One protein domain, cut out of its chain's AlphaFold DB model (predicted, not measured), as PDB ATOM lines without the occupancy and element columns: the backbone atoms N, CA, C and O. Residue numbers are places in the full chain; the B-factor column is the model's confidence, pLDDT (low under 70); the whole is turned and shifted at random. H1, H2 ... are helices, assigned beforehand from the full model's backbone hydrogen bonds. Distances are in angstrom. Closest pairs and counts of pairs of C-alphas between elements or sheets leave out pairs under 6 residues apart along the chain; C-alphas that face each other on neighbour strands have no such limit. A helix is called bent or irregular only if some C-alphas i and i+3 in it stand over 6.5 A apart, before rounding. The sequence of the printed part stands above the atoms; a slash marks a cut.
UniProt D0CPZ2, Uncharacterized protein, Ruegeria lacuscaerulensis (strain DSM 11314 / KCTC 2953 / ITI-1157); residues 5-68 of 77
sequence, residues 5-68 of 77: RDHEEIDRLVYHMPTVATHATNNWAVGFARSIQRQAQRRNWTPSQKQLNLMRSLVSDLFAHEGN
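What this domain is: This is residues 5 to 68 of the 77 residues of an uncharacterized protein of Ruegeria lacuscaerulensis (strain DSM 11314 / KCTC 2953 / ITI-1157) (UniProt D0CPZ2). Three helices pack together with their centres in a triangle: a long, kinked H1, then H2 folding back along the later part of H1 as a helical hairpin, and H3 crossing H1 near the middle of both. The link from H2 to H3 loops round at one end of the long axis, and the tail after H3 lies at the other. The printed part has 64 residues with three named helices, in the order H1, H2, H3, and no named strand; the class is all helix. The whole is compact, with a radius of gyration of the C-alphas of 11.2 A, and the C-alphas span 36 by 24 by 18 A along the three main axes.

How they stand to each other: H1, residues 5 to 23, has a kink of 35 degrees near residue 16. It is irregular, but only just: C-alphas 15 and 18 are 7.0 A apart, and its line is a rough one. H1 touches H2, residues 27 to 40, with residues 14 to 22 alone. The closest C-alphas of the two are those of Ala 21 and Val 30, 4.3 A apart. They run opposite ways at a steep tilt of 43 degrees and form a helical hairpin. H1 also touches H3, residues 49 to 66, with the C-alphas of Leu 13 and Met 55 the closest at 6.3 A. H1 and H3 run the same way at a steep tilt of 53 degrees, centre to centre 8.7 A. H2 and H3 are close but not clearly touching; their closest C-alphas, those of Ala 29 and Leu 58, are 7.5 A apart. H2 and H3 run opposite ways at a steep tilt of 59 degrees. In H2 and H3 every O i to N i+4 pair is within hydrogen-bond range; in H1 13 of 15 are.

Where its parts are: H1 begins at C-alpha 5, (49.362, 8.851, 223.367), and is 26.8 A long from first to last C-alpha. H2 begins at C-alpha 27, (26.612, 26.803, 214.142), and is 20.0 A long. H3 is 25.9 A long and ends at C-alpha 66, (35.298, 28.787, 230.803).

The domain as a whole: The two C-alphas farthest apart are those of Arg 43 and Asn 68, at 37.4 A. The C-alphas of the first and last printed residues, Arg 5 and Asn 68, are 29.4 A apart. The printed part has no cut. The link from H1 to H2 is tight, with 3 residues, and the link from H2 to H3 is short, with 8. The mean pLDDT of the printed part is 92.2, and residues 66 to 68 are under 70.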
ATOM      1  N   ARG A   5      49.654   7.460 222.998       82.56
ATOM      2  CA  ARG A   5      49.362   8.851 223.367       82.56
ATOM      3  C   ARG A   5      48.377   9.525 222.415       82.56
ATOM      4  O   ARG A   5      47.554  10.315 222.860       82.56
ATOM      5  N   ASP A   6      48.441   9.215 221.117       86.69
ATOM      6  CA  ASP A   6      47.489   9.756 220.138       86.69
ATOM      7  C   ASP A   6      46.073   9.211 220.376       86.69
ATOM      8  O   ASP A   6      45.098   9.941 220.200       86.69
ATOM      9  N   HIS A   7      45.948   7.946 220.792       89.06
ATOM     10  CA  HIS A   7      44.654   7.347 221.125       89.06
ATOM     11  C   HIS A   7      44.042   7.988 222.373       89.06
ATOM     12  O   HIS A   7      42.903   8.446 222.318       89.06
ATOM     13  N   GLU A   8      44.821   8.110 223.451       92.50
ATOM     14  CA  GLU A   8      44.390   8.771 224.692       92.50
ATOM     15  C   GLU A   8      43.969  10.225 224.446       92.50
ATOM     16  O   GLU A   8      42.968  10.707 224.982       92.50
ATOM     17  N   GLU A   9      44.711  10.939 223.595       94.31
ATOM     18  CA  GLU A   9      44.362  12.305 223.232       94.31
ATOM     19  C   GLU A   9      43.036  12.372 222.466       94.31
ATOM     20  O   GLU A   9      42.215  13.248 222.738       94.31
ATOM     21  N   ILE A  10      42.796  11.453 221.530       94.81
ATOM     22  CA  ILE A  10      41.537  11.410 220.782       94.81
ATOM     23  C   ILE A  10      40.363  11.109 221.693       94.81
ATOM     24  O   ILE A  10      39.349  11.794 221.572       94.81
ATOM     25  N   ASP A  11      40.495  10.152 222.610       94.94
ATOM     26  CA  ASP A  11      39.440   9.850 223.576       94.94
ATOM     27  C   ASP A  11      39.114  11.081 224.431       94.94
ATOM     28  O   ASP A  11      37.944  11.457 224.546       94.94
ATOM     29  N   ARG A  12      40.138  11.796 224.922       96.19
ATOM     30  CA  ARG A  12      39.952  13.068 225.639       96.19
ATOM     31  C   ARG A  12      39.223  14.100 224.780       96.19
ATOM     32  O   ARG A  12      38.285  14.748 225.236       96.19
ATOM     33  N   LEU A  13      39.642  14.284 223.530       97.19
ATOM     34  CA  LEU A  13      39.028  15.269 222.641       97.19
ATOM     35  C   LEU A  13      37.574  14.910 222.310       97.19
ATOM     36  O   LEU A  13      36.720  15.792 222.331       97.19
ATOM     37  N   VAL A  14      37.277  13.635 222.033       97.25
ATOM     38  CA  VAL A  14      35.914  13.138 221.779       97.25
ATOM     39  C   VAL A  14      35.028  13.341 223.006       97.25
ATOM     40  O   VAL A  14      33.894  13.798 222.847       97.25
ATOM     41  N   TYR A  15      35.548  13.074 224.206       96.81
ATOM     42  CA  TYR A  15      34.837  13.271 225.470       96.81
ATOM     43  C   TYR A  15      34.330  14.710 225.654       96.81
ATOM     44  O   TYR A  15      33.217  14.900 226.135       96.81
ATOM     45  N   HIS A  16      35.083  15.719 225.199       96.75
ATOM     46  CA  HIS A  16      34.686  17.130 225.296       96.75
ATOM     47  C   HIS A  16      33.809  17.635 224.140       96.75
ATOM     48  O   HIS A  16      33.224  18.714 224.244       96.75
ATOM     49  N   MET A  17      33.659  16.886 223.042       97.06
ATOM     50  CA  MET A  17      32.822  17.320 221.911       97.06
ATOM     51  C   MET A  17      31.352  17.614 222.284       97.06
ATOM     52  O   MET A  17      30.790  18.548 221.716       97.06
ATOM     53  N   PRO A  18      30.684  16.885 223.206       96.44
ATOM     54  CA  PRO A  18      29.376  17.284 223.738       96.44
ATOM     55  C   PRO A  18      29.363  18.667 224.366       96.44
ATOM     56  O   PRO A  18      28.497  19.464 224.014       96.44
ATOM     57  N   THR A  19      30.338  18.983 225.212       95.31
ATOM     58  CA  THR A  19      30.438  20.301 225.842       95.31
ATOM     59  C   THR A  19      30.693  21.385 224.798       95.31
ATOM     60  O   THR A  19      29.981  22.384 224.772       95.31
ATOM     61  N   VAL A  20      31.598  21.144 223.841       95.44
ATOM     62  CA  VAL A  20      31.811  22.051 222.698       95.44
ATOM     63  C   VAL A  20      30.506  22.293 221.936       95.44
ATOM     64  O   VAL A  20      30.188  23.429 221.614       95.44
ATOM     65  N   ALA A  21      29.716  21.254 221.657       95.62
ATOM     66  CA  ALA A  21      28.457  21.405 220.930       95.62
ATOM     67  C   ALA A  21      27.388  22.195 221.707       95.62
ATOM     68  O   ALA A  21      26.478  22.735 221.079       95.62
ATOM     69  N   THR A  22      27.475  22.229 223.037       94.88
ATOM     70  CA  THR A  22      26.567  22.977 223.916       94.88
ATOM     71  C   THR A  22      26.992  24.437 224.069       94.88
ATOM     72  O   THR A  22      26.137  25.315 224.023       94.88
ATOM     73  N   HIS A  23      28.293  24.699 224.221       91.38
ATOM     74  CA  HIS A  23      28.829  26.037 224.509       91.38
ATOM     75  C   HIS A  23      29.247  26.826 223.262       91.38
ATOM     76  O   HIS A  23      29.384  28.046 223.321       91.38
ATOM     77  N   ALA A  24      29.449  26.166 222.117       91.38
ATOM     78  CA  ALA A  24      29.852  26.855 220.901       91.38
ATOM     79  C   ALA A  24      28.792  27.866 220.439       91.38
ATOM     80  O   ALA A  24      27.639  27.526 220.180       91.38
ATOM     81  N   THR A  25      29.228  29.107 220.235       88.38
ATOM     82  CA  THR A  25      28.377  30.212 219.772       88.38
ATOM     83  C   THR A  25      28.125  30.182 218.264       88.38
ATOM     84  O   THR A  25      27.197  30.826 217.773       88.38
ATOM     85  N   ASN A  26      28.931  29.431 217.504       91.69
ATOM     86  CA  ASN A  26      28.797  29.322 216.057       91.69
ATOM     87  C   ASN A  26      28.215  27.962 215.619       91.69
ATOM     88  O   ASN A  26      28.594  26.890 216.091       91.69
ATOM     89  N   ASN A  27      27.295  28.002 214.649       94.19
ATOM     90  CA  ASN A  27      26.612  26.803 214.142       94.19
ATOM     91  C   ASN A  27      27.572  25.792 213.500       94.19
ATOM     92  O   ASN A  27      27.301  24.589 213.485       94.19
ATOM     93  N   TRP A  28      28.693  26.273 212.958       96.62
ATOM     94  CA  TRP A  28      29.699  25.418 212.342       96.62
ATOM     95  C   TRP A  28      30.357  24.484 213.367       96.62
ATOM     96  O   TRP A  28      30.408  23.278 213.129       96.62
ATOM     97  N   ALA A  29      30.801  25.000 214.516       95.56
ATOM     98  CA  ALA A  29      31.451  24.211 215.559       95.56
ATOM     99  C   ALA A  29      30.465  23.242 216.212       95.56
ATOM    100  O   ALA A  29      30.815  22.082 216.423       95.56
ATOM    101  N   VAL A  30      29.211  23.661 216.424       96.88
ATOM    102  CA  VAL A  30      28.135  22.768 216.887       96.88
ATOM    103  C   VAL A  30      27.952  21.593 215.920       96.88
ATOM    104  O   VAL A  30      27.932  20.429 216.330       96.88
ATOM    105  N   GLY A  31      27.847  21.877 214.618       97.69
ATOM    106  CA  GLY A  31      27.712  20.851 213.584       97.69
ATOM    107  C   GLY A  31      28.929  19.930 213.508       97.69
ATOM    108  O   GLY A  31      28.780  18.706 213.435       97.69
ATOM    109  N   PHE A  32      30.131  20.500 213.583       97.81
ATOM    110  CA  PHE A  32      31.382  19.756 213.572       97.81
ATOM    111  C   PHE A  32      31.494  18.821 214.781       97.81
ATOM    112  O   PHE A  32      31.689  17.619 214.593       97.81
ATOM    113  N   ALA A  33      31.284  19.321 215.999       97.69
ATOM    114  CA  ALA A  33      31.363  18.535 217.225       97.69
ATOM    115  C   ALA A  33      30.352  17.375 217.232       97.69
ATOM    116  O   ALA A  33      30.720  16.226 217.489       97.69
ATOM    117  N   ARG A  34      29.102  17.625 216.813       97.69
ATOM    118  CA  ARG A  34      28.090  16.567 216.620       97.69
ATOM    119  C   ARG A  34      28.503  15.536 215.569       97.69
ATOM    120  O   ARG A  34      28.194  14.351 215.701       97.69
ATOM    121  N   SER A  35      29.193  15.963 214.512       97.56
ATOM    122  CA  SER A  35      29.701  15.038 213.496       97.56
ATOM    123  C   SER A  35      30.787  14.116 214.056       97.56
ATOM    124  O   SER A  35      30.783  12.931 213.726       97.56
ATOM    125  N   ILE A  36      31.667  14.633 214.924       97.81
ATOM    126  CA  ILE A  36      32.717  13.852 215.585       97.81
ATOM    127  C   ILE A  36      32.100  12.840 216.546       97.81
ATOM    128  O   ILE A  36      32.445  11.669 216.459       97.81
ATOM    129  N   GLN A  37      31.124  13.240 217.369       96.56
ATOM    130  CA  GLN A  37      30.408  12.317 218.263       96.56
ATOM    131  C   GLN A  37      29.856  11.097 217.519       96.56
ATOM    132  O   GLN A  37      30.069   9.958 217.924       96.56
ATOM    133  N   ARG A  38      29.168  11.327 216.393       96.44
ATOM    134  CA  ARG A  38      28.581  10.244 215.588       96.44
ATOM    135  C   ARG A  38      29.640   9.371 214.927       96.44
ATOM    136  O   ARG A  38      29.449   8.169 214.784       96.44
ATOM    137  N   GLN A  39      30.728   9.976 214.461       96.06
ATOM    138  CA  GLN A  39      31.806   9.240 213.807       96.06
ATOM    139  C   GLN A  39      32.608   8.399 214.804       96.06
ATOM    140  O   GLN A  39      32.922   7.256 214.486       96.06
ATOM    141  N   ALA A  40      32.853   8.918 216.009       94.81
ATOM    142  CA  ALA A  40      33.594   8.242 217.069       94.81
ATOM    143  C   ALA A  40      32.927   6.948 217.560       94.81
ATOM    144  O   ALA A  40      33.607   6.049 218.038       94.81
ATOM    145  N   GLN A  41      31.613   6.798 217.369       93.44
ATOM    146  CA  GLN A  41      30.901   5.549 217.664       93.44
ATOM    147  C   GLN A  41      31.207   4.411 216.675       93.44
ATOM    148  O   GLN A  41      30.837   3.262 216.920       93.44
ATOM    149  N   ARG A  42      31.836   4.693 215.528       93.31
ATOM    150  CA  ARG A  42      32.117   3.671 214.513       93.31
ATOM    151  C   ARG A  42      33.346   2.853 214.902       93.31
ATOM    152  O   ARG A  42      34.402   3.398 215.219       93.31
ATOM    153  N   ARG A  43      33.232   1.526 214.790       87.19
ATOM    154  CA  ARG A  43      34.352   0.600 215.013       87.19
ATOM    155  C   ARG A  43      35.503   0.947 214.062       87.19
ATOM    156  O   ARG A  43      35.275   1.077 212.861       87.19
ATOM    157  N   ASN A  44      36.716   1.085 214.600       87.31
ATOM    158  CA  ASN A  44      37.928   1.471 213.861       87.31
ATOM    159  C   ASN A  44      37.897   2.879 213.241       87.31
ATOM    160  O   ASN A  44      38.614   3.138 212.275       87.31
ATOM    161  N   TRP A  45      37.088   3.798 213.770       93.50
ATOM    162  CA  TRP A  45      37.202   5.191 213.368       93.50
ATOM    163  C   TRP A  45      38.487   5.822 213.909       93.50
ATOM    164  O   TRP A  45      38.838   5.668 215.076       93.50
ATOM    165  N   THR A  46      39.148   6.584 213.046       92.69
ATOM    166  CA  THR A  46      40.260   7.465 213.394       92.69
ATOM    167  C   THR A  46      40.046   8.799 212.689       92.69
ATOM    168  O   THR A  46      39.821   8.800 211.472       92.69
ATOM    169  N   PRO A  47      40.108   9.935 213.405       94.12
ATOM    170  CA  PRO A  47      39.991  11.245 212.786       94.12
ATOM    171  C   PRO A  47      41.169  11.497 211.841       94.12
ATOM    172  O   PRO A  47      42.295  11.063 212.078       94.12
ATOM    173  N   SER A  48      40.927  12.259 210.776       94.06
ATOM    174  CA  SER A  48      42.021  12.819 209.976       94.06
ATOM    175  C   SER A  48      42.849  13.813 210.798       94.06
ATOM    176  O   SER A  48      42.332  14.459 211.709       94.06
ATOM    177  N   GLN A  49      44.110  14.039 210.414       93.62
ATOM    178  CA  GLN A  49      44.975  15.028 211.074       93.62
ATOM    179  C   GLN A  49      44.342  16.429 211.124       93.62
ATOM    180  O   GLN A  49      44.478  17.153 212.108       93.62
ATOM    181  N   LYS A  50      43.607  16.806 210.069       94.56
ATOM    182  CA  LYS A  50      42.875  18.074 210.018       94.56
ATOM    183  C   LYS A  50      41.751  18.112 211.051       94.56
ATOM    184  O   LYS A  50      41.621  19.109 211.752       94.56
ATOM    185  N   GLN A  51      40.956  17.046 211.156       96.31
ATOM    186  CA  GLN A  51      39.914  16.952 212.183       96.31
ATOM    187  C   GLN A  51      40.519  17.003 213.583       96.31
ATOM    188  O   GLN A  51      39.999  17.730 214.417       96.31
ATOM    189  N   LEU A  52      41.637  16.312 213.812       96.25
ATOM    190  CA  LEU A  52      42.328  16.317 215.098       96.25
ATOM    191  C   LEU A  52      42.764  17.732 215.502       96.25
ATOM    192  O   LEU A  52      42.495  18.169 216.615       96.25
ATOM    193  N   ASN A  53      43.361  18.485 214.575       96.56
ATOM    194  CA  ASN A  53      43.745  19.877 214.823       96.56
ATOM    195  C   ASN A  53      42.531  20.761 215.147       96.56
ATOM    196  O   ASN A  53      42.595  21.562 216.073       96.56
ATOM    197  N   LEU A  54      41.411  20.582 214.440       97.31
ATOM    198  CA  LEU A  54      40.177  21.322 214.725       97.31
ATOM    199  C   LEU A  54      39.575  20.941 216.082       97.31
ATOM    200  O   LEU A  54      39.146  21.819 216.821       97.31
ATOM    201  N   MET A  55      39.577  19.654 216.437       97.62
ATOM    202  CA  MET A  55      39.128  19.177 217.748       97.62
ATOM    203  C   MET A  55      39.958  19.809 218.868       97.62
ATOM    204  O   MET A  55      39.387  20.315 219.829       97.62
ATOM    205  N   ARG A  56      41.288  19.850 218.717       97.12
ATOM    206  CA  ARG A  56      42.196  20.518 219.665       97.12
ATOM    207  C   ARG A  56      41.862  21.996 219.823       97.12
ATOM    208  O   ARG A  56      41.729  22.456 220.949       97.12
ATOM    209  N   SER A  57      41.696  22.720 218.715       96.00
ATOM    210  CA  SER A  57      41.349  24.143 218.748       96.00
ATOM    211  C   SER A  57      40.020  24.394 219.455       96.00
ATOM    212  O   SER A  57      39.962  25.263 220.310       96.00
ATOM    213  N   LEU A  58      38.981  23.610 219.160       95.75
ATOM    214  CA  LEU A  58      37.665  23.778 219.781       95.75
ATOM    215  C   LEU A  58      37.666  23.470 221.280       95.75
ATOM    216  O   LEU A  58      37.027  24.172 222.052       95.75
ATOM    217  N   VAL A  59      38.385  22.430 221.702       95.38
ATOM    218  CA  VAL A  59      38.504  22.095 223.127       95.38
ATOM    219  C   VAL A  59      39.367  23.123 223.859       95.38
ATOM    220  O   VAL A  59      39.043  23.510 224.972       95.38
ATOM    221  N   SER A  60      40.441  23.611 223.235       94.50
ATOM    222  CA  SER A  60      41.241  24.702 223.801       94.50
ATOM    223  C   SER A  60      40.420  25.980 223.960       94.50
ATOM    224  O   SER A  60      40.569  26.670 224.962       94.50
ATOM    225  N   ASP A  61      39.570  26.289 222.981       91.25
ATOM    226  CA  ASP A  61      38.672  27.442 223.006       91.25
ATOM    227  C   ASP A  61      37.627  27.311 224.121       91.25
ATOM    228  O   ASP A  61      37.400  28.272 224.848       91.25
ATOM    229  N   LEU A  62      37.078  26.107 224.326       90.12
ATOM    230  CA  LEU A  62      36.171  25.803 225.436       90.12
ATOM    231  C   LEU A  62      36.802  26.163 226.791       90.12
ATOM    232  O   LEU A  62      36.229  26.945 227.540       90.12
ATOM    233  N   PHE A  63      38.013  25.674 227.068       88.12
ATOM    234  CA  PHE A  63      38.699  25.967 228.334       88.12
ATOM    235  C   PHE A  63      39.147  27.430 228.463       88.12
ATOM    236  O   PHE A  63      39.192  27.963 229.570       88.12
ATOM    237  N   ALA A  64      39.465  28.099 227.350       87.31
ATOM    238  CA  ALA A  64      39.801  29.521 227.360       87.31
ATOM    239  C   ALA A  64      38.588  30.402 227.707       87.31
ATOM    240  O   ALA A  64      38.747  31.408 228.398       87.31
ATOM    241  N   HIS A  65      37.387  30.021 227.257       73.31
ATOM    242  CA  HIS A  65      36.148  30.736 227.565       73.31
ATOM    243  C   HIS A  65      35.613  30.409 228.968       73.31
ATOM    244  O   HIS A  65      35.193  31.328 229.668       73.31
ATOM    245  N   GLU A  66      35.698  29.155 229.431       63.25
ATOM    246  CA  GLU A  66      35.298  28.787 230.803       63.25
ATOM    247  C   GLU A  66      36.150  29.493 231.873       63.25
ATOM    248  O   GLU A  66      35.631  29.905 232.909       63.25
ATOM    249  N   GLY A  67      37.437  29.734 231.599       56.16
ATOM    250  CA  GLY A  67      38.311  30.505 232.490       56.16
ATOM    251  C   GLY A  67      37.925  31.983 232.654       56.16
ATOM    252  O   GLY A  67      38.403  32.633 233.582       56.16
ATOM    253  N   ASN A  68      37.064  32.524 231.784       52.56
ATOM    254  CA  ASN A  68      36.633  33.924 231.818       52.56
ATOM    255  C   ASN A  68      35.256  34.129 232.485       52.56
ATOM    256  O   ASN A  68      34.913  35.263 232.813       52.56
TER     257      ASN A  68